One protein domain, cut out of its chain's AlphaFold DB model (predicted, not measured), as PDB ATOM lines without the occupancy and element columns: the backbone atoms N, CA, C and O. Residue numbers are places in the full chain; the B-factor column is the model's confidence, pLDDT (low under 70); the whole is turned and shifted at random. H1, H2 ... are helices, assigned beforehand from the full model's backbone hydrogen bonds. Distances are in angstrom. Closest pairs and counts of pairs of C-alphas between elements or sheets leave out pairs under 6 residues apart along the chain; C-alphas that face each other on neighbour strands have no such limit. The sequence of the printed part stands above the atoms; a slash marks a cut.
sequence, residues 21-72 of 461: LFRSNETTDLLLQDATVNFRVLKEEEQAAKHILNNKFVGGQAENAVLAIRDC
ATOM      1  N   LEU A  21     119.062 109.696 110.710       86.44
ATOM      2  CA  LEU A  21     117.890 108.903 111.108       86.44
ATOM      3  C   LEU A  21     116.666 109.738 111.536       86.44
ATOM      4  O   LEU A  21     115.544 109.295 111.328       86.44
ATOM      5  N   PHE A  22     116.877 110.914 112.134       90.50
ATOM      6  CA  PHE A  22     115.810 111.797 112.632       90.50
ATOM      7  C   PHE A  22     115.668 113.084 111.812       90.50
ATOM      8  O   PHE A  22     115.189 114.079 112.337       90.50
ATOM      9  N   ARG A  23     116.175 113.139 110.574       86.81
ATOM     10  CA  ARG A  23     116.047 114.351 109.761       86.81
ATOM     11  C   ARG A  23     115.475 114.039 108.396       86.81
ATOM     12  O   ARG A  23     116.123 113.419 107.555       86.81
ATOM     13  N   SER A  24     114.292 114.574 108.176       88.12
ATOM     14  CA  SER A  24     113.631 114.623 106.888       88.12
ATOM     15  C   SER A  24     113.996 115.949 106.203       88.12
ATOM     16  O   SER A  24     113.955 117.011 106.822       88.12
ATOM     17  N   ASN A  25     114.473 115.901 104.954       81.69
ATOM     18  CA  ASN A  25     114.934 117.105 104.246       81.69
ATOM     19  C   ASN A  25     113.770 117.895 103.626       81.69
ATOM     20  O   ASN A  25     113.537 119.041 103.993       81.69
ATOM     21  N   GLU A  26     113.082 117.303 102.647       81.81
ATOM     22  CA  GLU A  26     112.043 117.981 101.847       81.81
ATOM     23  C   GLU A  26     110.634 117.837 102.435       81.81
ATOM     24  O   GLU A  26     109.716 118.574 102.081       81.81
ATOM     25  N   THR A  27     110.464 116.882 103.339       84.19
ATOM     26  CA  THR A  27     109.222 116.594 104.053       84.19
ATOM     27  C   THR A  27     109.517 116.543 105.542       84.19
ATOM     28  O   THR A  27     110.679 116.601 105.931       84.19
ATOM     29  N   THR A  28     108.489 116.414 106.372       89.38
ATOM     30  CA  THR A  28     108.638 116.290 107.826       89.38
ATOM     31  C   THR A  28     108.270 114.892 108.302       89.38
ATOM     32  O   THR A  28     107.401 114.248 107.711       89.38
ATOM     33  N   ASP A  29     108.892 114.460 109.393       89.00
ATOM     34  CA  ASP A  29     108.537 113.266 110.170       89.00
ATOM     35  C   ASP A  29     108.492 111.946 109.361       89.00
ATOM     36  O   ASP A  29     107.587 111.116 109.518       89.00
ATOM     37  N   LEU A  30     109.464 111.730 108.465       88.06
ATOM     38  CA  LEU A  30     109.585 110.472 107.728       88.06
ATOM     39  C   LEU A  30     110.016 109.340 108.666       88.06
ATOM     40  O   LEU A  30     111.137 109.323 109.167       88.06
ATOM     41  N   LEU A  31     109.130 108.353 108.847       89.69
ATOM     42  CA  LEU A  31     109.224 107.225 109.795       89.69
ATOM     43  C   LEU A  31     109.157 107.638 111.272       89.69
ATOM     44  O   LEU A  31     108.443 107.013 112.053       89.69
ATOM     45  N   LEU A  32     109.926 108.653 111.652       91.75
ATOM     46  CA  LEU A  32     110.118 109.139 113.010       91.75
ATOM     47  C   LEU A  32     109.940 110.650 113.015       91.75
ATOM     48  O   LEU A  32     110.209 111.299 112.010       91.75
ATOM     49  N   GLN A  33     109.547 111.217 114.152       93.06
ATOM     50  CA  GLN A  33     109.467 112.670 114.269       93.06
ATOM     51  C   GLN A  33     110.853 113.301 114.140       93.06
ATOM     52  O   GLN A  33     111.788 112.841 114.803       93.06
ATOM     53  N   ASP A  34     110.977 114.393 113.386       91.62
ATOM     54  CA  ASP A  34     112.266 115.066 113.170       91.62
ATOM     55  C   ASP A  34     112.818 115.702 114.460       91.62
ATOM     56  O   ASP A  34     114.015 115.935 114.622       91.62
ATOM     57  N   ALA A  35     111.933 115.955 115.429       92.69
ATOM     58  CA  ALA A  35     112.288 116.413 116.768       92.69
ATOM     59  C   ALA A  35     112.893 115.305 117.658       92.69
ATOM     60  O   ALA A  35     113.314 115.581 118.785       92.69
ATOM     61  N   THR A  36     112.917 114.050 117.199       91.56
ATOM     62  CA  THR A  36     113.453 112.925 117.975       91.56
ATOM     63  C   THR A  36     114.965 113.063 118.105       91.56
ATOM     64  O   THR A  36     115.686 113.163 117.119       91.56
ATOM     65  N   VAL A  37     115.471 113.043 119.337       91.81
ATOM     66  CA  VAL A  37     116.918 113.141 119.601       91.81
ATOM     67  C   VAL A  37     117.536 111.763 119.845       91.81
ATOM     68  O   VAL A  37     118.684 111.511 119.481       91.81
ATOM     69  N   ASN A  38     116.791 110.859 120.479       92.31
ATOM     70  CA  ASN A  38     117.207 109.493 120.769       92.31
ATOM     71  C   ASN A  38     115.993 108.602 121.070       92.31
ATOM     72  O   ASN A  38     114.882 109.082 121.288       92.31
ATOM     73  N   PHE A  39     116.227 107.291 121.131       90.50
ATOM     74  CA  PHE A  39     115.253 106.338 121.652       90.50
ATOM     75  C   PHE A  39     115.554 105.992 123.105       90.50
ATOM     76  O   PHE A  39     116.707 105.763 123.480       90.50
ATOM     77  N   ARG A  40     114.500 105.887 123.916       89.50
ATOM     78  CA  ARG A  40     114.563 105.284 125.248       89.50
ATOM     79  C   ARG A  40     114.090 103.839 125.160       89.50
ATOM     80  O   ARG A  40     112.990 103.576 124.686       89.50
ATOM     81  N   VAL A  41     114.893 102.918 125.684       90.50
ATOM     82  CA  VAL A  41     114.472 101.526 125.870       90.50
ATOM     83  C   VAL A  41     113.494 101.470 127.047       90.50
ATOM     84  O   VAL A  41     113.821 101.916 128.149       90.50
ATOM     85  N   LEU A  42     112.283 100.969 126.800       87.88
ATOM     86  CA  LEU A  42     111.266 100.763 127.831       87.88
ATOM     87  C   LEU A  42     111.526  99.450 128.569       87.88
ATOM     88  O   LEU A  42     111.855  98.440 127.942       87.88
ATOM     89  N   LYS A  43     111.337  99.461 129.891       90.56
ATOM     90  CA  LYS A  43     111.363  98.230 130.689       90.56
ATOM     91  C   LYS A  43     110.168  97.351 130.335       90.56
ATOM     92  O   LYS A  43     109.146  97.870 129.899       90.56
ATOM     93  N   GLU A  44     110.281  96.047 130.549       89.12
ATOM     94  CA  GLU A  44     109.229  95.084 130.201       89.12
ATOM     95  C   GLU A  44     107.889  95.428 130.875       89.12
ATOM     96  O   GLU A  44     106.849  95.411 130.220       89.12
ATOM     97  N   GLU A  45     107.909  95.892 132.130       87.19
ATOM     98  CA  GLU A  45     106.701  96.351 132.824       87.19
ATOM     99  C   GLU A  45     106.061  97.624 132.228       87.19
ATOM    100  O   GLU A  45     104.876  97.877 132.438       87.19
ATOM    101  N   GLU A  46     106.814  98.427 131.469       83.44
ATOM    102  CA  GLU A  46     106.346  99.664 130.825       83.44
ATOM    103  C   GLU A  46     105.840  99.420 129.387       83.44
ATOM    104  O   GLU A  46     105.230 100.310 128.792       83.44
ATOM    105  N   GLN A  47     106.046  98.225 128.819       87.50
ATOM    106  CA  GLN A  47     105.712  97.879 127.428       87.50
ATOM    107  C   GLN A  47     104.219  97.556 127.217       87.50
ATOM    108  O   GLN A  47     103.848  96.645 126.481       87.50
ATOM    109  N   ALA A  48     103.332  98.338 127.830       84.94
ATOM    110  CA  ALA A  48     101.905  98.324 127.526       84.94
ATOM    111  C   ALA A  48     101.393  99.753 127.334       84.94
ATOM    112  O   ALA A  48     101.765 100.659 128.080       84.94
ATOM    113  N   ALA A  49     100.479  99.950 126.378       81.12
ATOM    114  CA  ALA A  49      99.945 101.272 126.039       81.12
ATOM    115  C   ALA A  49      99.421 102.042 127.267       81.12
ATOM    116  O   ALA A  49      99.700 103.230 127.404       81.12
ATOM    117  N   LYS A  50      98.756 101.357 128.209       79.62
ATOM    118  CA  LYS A  50      98.268 101.952 129.465       79.62
ATOM    119  C   LYS A  50      99.377 102.580 130.317       79.62
ATOM    120  O   LYS A  50      99.158 103.610 130.937       79.62
ATOM    121  N   HIS A  51     100.576 101.995 130.340       80.75
ATOM    122  CA  HIS A  51     101.700 102.491 131.141       80.75
ATOM    123  C   HIS A  51     102.403 103.680 130.481       80.75
ATOM    124  O   HIS A  51     102.949 104.533 131.173       80.75
ATOM    125  N   ILE A  52     102.340 103.766 129.151       80.12
ATOM    126  CA  ILE A  52     102.889 104.886 128.379       80.12
ATOM    127  C   ILE A  52     101.935 106.088 128.420       80.12
ATOM    128  O   ILE A  52     102.367 107.223 128.625       80.12
ATOM    129  N   LEU A  53     100.632 105.840 128.247       78.12
ATOM    130  CA  LEU A  53      99.598 106.877 128.250       78.12
ATOM    131  C   LEU A  53      99.367 107.448 129.656       78.12
ATOM    132  O   LEU A  53      99.202 108.661 129.800       78.12
ATOM    133  N   ASN A  54      99.418 106.603 130.692       77.31
ATOM    134  CA  ASN A  54      99.217 107.040 132.069       77.31
ATOM    135  C   ASN A  54     100.531 107.516 132.694       77.31
ATOM    136  O   ASN A  54     101.218 106.778 133.398       77.31
ATOM    137  N   ASN A  55     100.876 108.779 132.449       74.69
ATOM    138  CA  ASN A  55     102.033 109.427 133.066       74.69
ATOM    139  C   ASN A  55     101.624 110.369 134.214       74.69
ATOM    140  O   ASN A  55     100.451 110.668 134.418       74.69
ATOM    141  N   LYS A  56     102.606 110.885 134.960       75.56
ATOM    142  CA  LYS A  56     102.384 111.764 136.126       75.56
ATOM    143  C   LYS A  56     101.624 113.073 135.839       75.56
ATOM    144  O   LYS A  56     101.175 113.708 136.783       75.56
ATOM    145  N   PHE A  57     101.534 113.498 134.577       71.50
ATOM    146  CA  PHE A  57     100.919 114.767 134.179       71.50
ATOM    147  C   PHE A  57      99.456 114.610 133.756       71.50
ATOM    148  O   PHE A  57      98.649 115.485 134.047       71.50
ATOM    149  N   VAL A  58      99.114 113.502 133.093       72.00
ATOM    150  CA  VAL A  58      97.746 113.203 132.621       72.00
ATOM    151  C   VAL A  58      97.041 112.113 133.437       72.00
ATOM    152  O   VAL A  58      95.829 111.943 133.322       72.00
ATOM    153  N   GLY A  59      97.758 111.389 134.302       78.50
ATOM    154  CA  GLY A  59      97.204 110.295 135.102       78.50
ATOM    155  C   GLY A  59      96.461 109.280 134.229       78.50
ATOM    156  O   GLY A  59      96.860 109.029 133.100       78.50
ATOM    157  N   GLY A  60      95.345 108.741 134.722       77.00
ATOM    158  CA  GLY A  60      94.466 107.848 133.951       77.00
ATOM    159  C   GLY A  60      93.581 108.540 132.902       77.00
ATOM    160  O   GLY A  60      92.764 107.883 132.263       77.00
ATOM    161  N   GLN A  61      93.664 109.867 132.744       80.81
ATOM    162  CA  GLN A  61      92.720 110.614 131.903       80.81
ATOM    163  C   GLN A  61      92.918 110.339 130.413       80.81
ATOM    164  O   GLN A  61      91.938 110.300 129.676       80.81
ATOM    165  N   ALA A  62      94.160 110.122 129.972       79.81
ATOM    166  CA  ALA A  62      94.465 109.840 128.572       79.81
ATOM    167  C   ALA A  62      93.859 108.501 128.122       79.81
ATOM    168  O   ALA A  62      93.182 108.440 127.098       79.81
ATOM    169  N   GLU A  63      94.039 107.443 128.918       80.00
ATOM    170  CA  GLU A  63      93.428 106.138 128.653       80.00
ATOM    171  C   GLU A  63      91.896 106.218 128.698       80.00
ATOM    172  O   GLU A  63      91.228 105.764 127.769       80.00
ATOM    173  N   ASN A  64      91.335 106.877 129.717       81.50
ATOM    174  CA  ASN A  64      89.889 107.056 129.833       81.50
ATOM    175  C   ASN A  64      89.299 107.846 128.659       81.50
ATOM    176  O   ASN A  64      88.224 107.496 128.190       81.50
ATOM    177  N   ALA A  65      89.986 108.874 128.155       81.38
ATOM    178  CA  ALA A  65      89.531 109.641 126.998       81.38
ATOM    179  C   ALA A  65      89.493 108.779 125.726       81.38
ATOM    180  O   ALA A  65      88.509 108.814 124.988       81.38
ATOM    181  N   VAL A  66      90.523 107.957 125.492       80.19
ATOM    182  CA  VAL A  66      90.573 107.043 124.339       80.19
ATOM    183  C   VAL A  66      89.483 105.972 124.430       80.19
ATOM    184  O   VAL A  66      88.811 105.688 123.438       80.19
ATOM    185  N   LEU A  67      89.279 105.390 125.614       81.38
ATOM    186  CA  LEU A  67      88.236 104.386 125.832       81.38
ATOM    187  C   LEU A  67      86.830 104.995 125.752       81.38
ATOM    188  O   LEU A  67      85.947 104.380 125.160       81.38
ATOM    189  N   ALA A  68      86.634 106.214 126.258       80.75
ATOM    190  CA  ALA A  68      85.355 106.918 126.211       80.75
ATOM    191  C   ALA A  68      84.903 107.237 124.778       80.75
ATOM    192  O   ALA A  68      83.713 107.162 124.498       80.75
ATOM    193  N   ILE A  69      85.826 107.516 123.847       81.94
ATOM    194  CA  ILE A  69      85.487 107.708 122.420       81.94
ATOM    195  C   ILE A  69      84.863 106.440 121.816       81.94
ATOM    196  O   ILE A  69      84.028 106.522 120.918       81.94
ATOM    197  N   ARG A  70      85.262 105.259 122.304       78.31
ATOM    198  CA  ARG A  70      84.742 103.966 121.838       78.31
ATOM    199  C   ARG A  70      83.515 103.505 122.622       78.31
ATOM    200  O   ARG A  70      82.918 102.496 122.249       78.31
ATOM    201  N   ASP A  71      83.147 104.204 123.694       84.50
ATOM    202  CA  ASP A  71      82.049 103.795 124.554       84.50
ATOM    203  C   ASP A  71      80.707 104.276 123.996       84.50
ATOM    204  O   ASP A  71      80.414 105.468 123.935       84.50
ATOM    205  N   CYS A  72      79.857 103.332 123.589       87.75
ATOM    206  CA  CYS A  72      78.492 103.653 123.190       87.75
ATOM    207  C   CYS A  72      77.628 103.827 124.453       87.75
ATOM    208  O   CYS A  72      77.583 102.899 125.269       87.75
TER     209      CYS A  72
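AT A GLANCE: This is residues 21 to 72 of the 461 residues of an uncharacterized protein of Spodoptera exigua (UniProt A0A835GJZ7). With little regular structure, this is an open, U-like trace: the short helices H2 and H1 form one arm, and residues 21 to 48, with no named element, swing away to a looped far end. The printed part has 52 residues, with two named helices, H1 then H2, and no named strand. The class is all helix, but named elements hold only 14 residues. It is only just extended, close to loose: the radius of gyration of the C-alphas is 15.2 A, and the spans are 42 by 29 by 18 A.

IN THESE COORDINATES: Find C-alpha 61 at (92.720, 110.614, 131.903); from there H2, residues 61 to 69, runs 12.3 A to C-alpha 69 at (85.487, 107.708, 122.420). Look back to C-alpha 49 at (99.945, 101.272, 126.039) for H1, residues 49 to 53, 6.0 A long.

HOW THE PARTS SIT: H2 and H1 only just touch, with 3 pairs of C-alphas within 8 A; the closest C-alphas, of Leu 53 and Ala 62, are 5.9 A apart. A short link of 7 residues joins them. In H1 and H2 every O i to N i+4 pair is within hydrogen-bond range.

THE WHOLE: The two C-alphas farthest apart, of Asn 25 and Cys 72, are 43.2 A apart. Residues 43 to 48 stand free, as do 67 to 72, of which 67 to 69 belong to H2. The printed part has no cut, and no printed residue is under 70 in pLDDT.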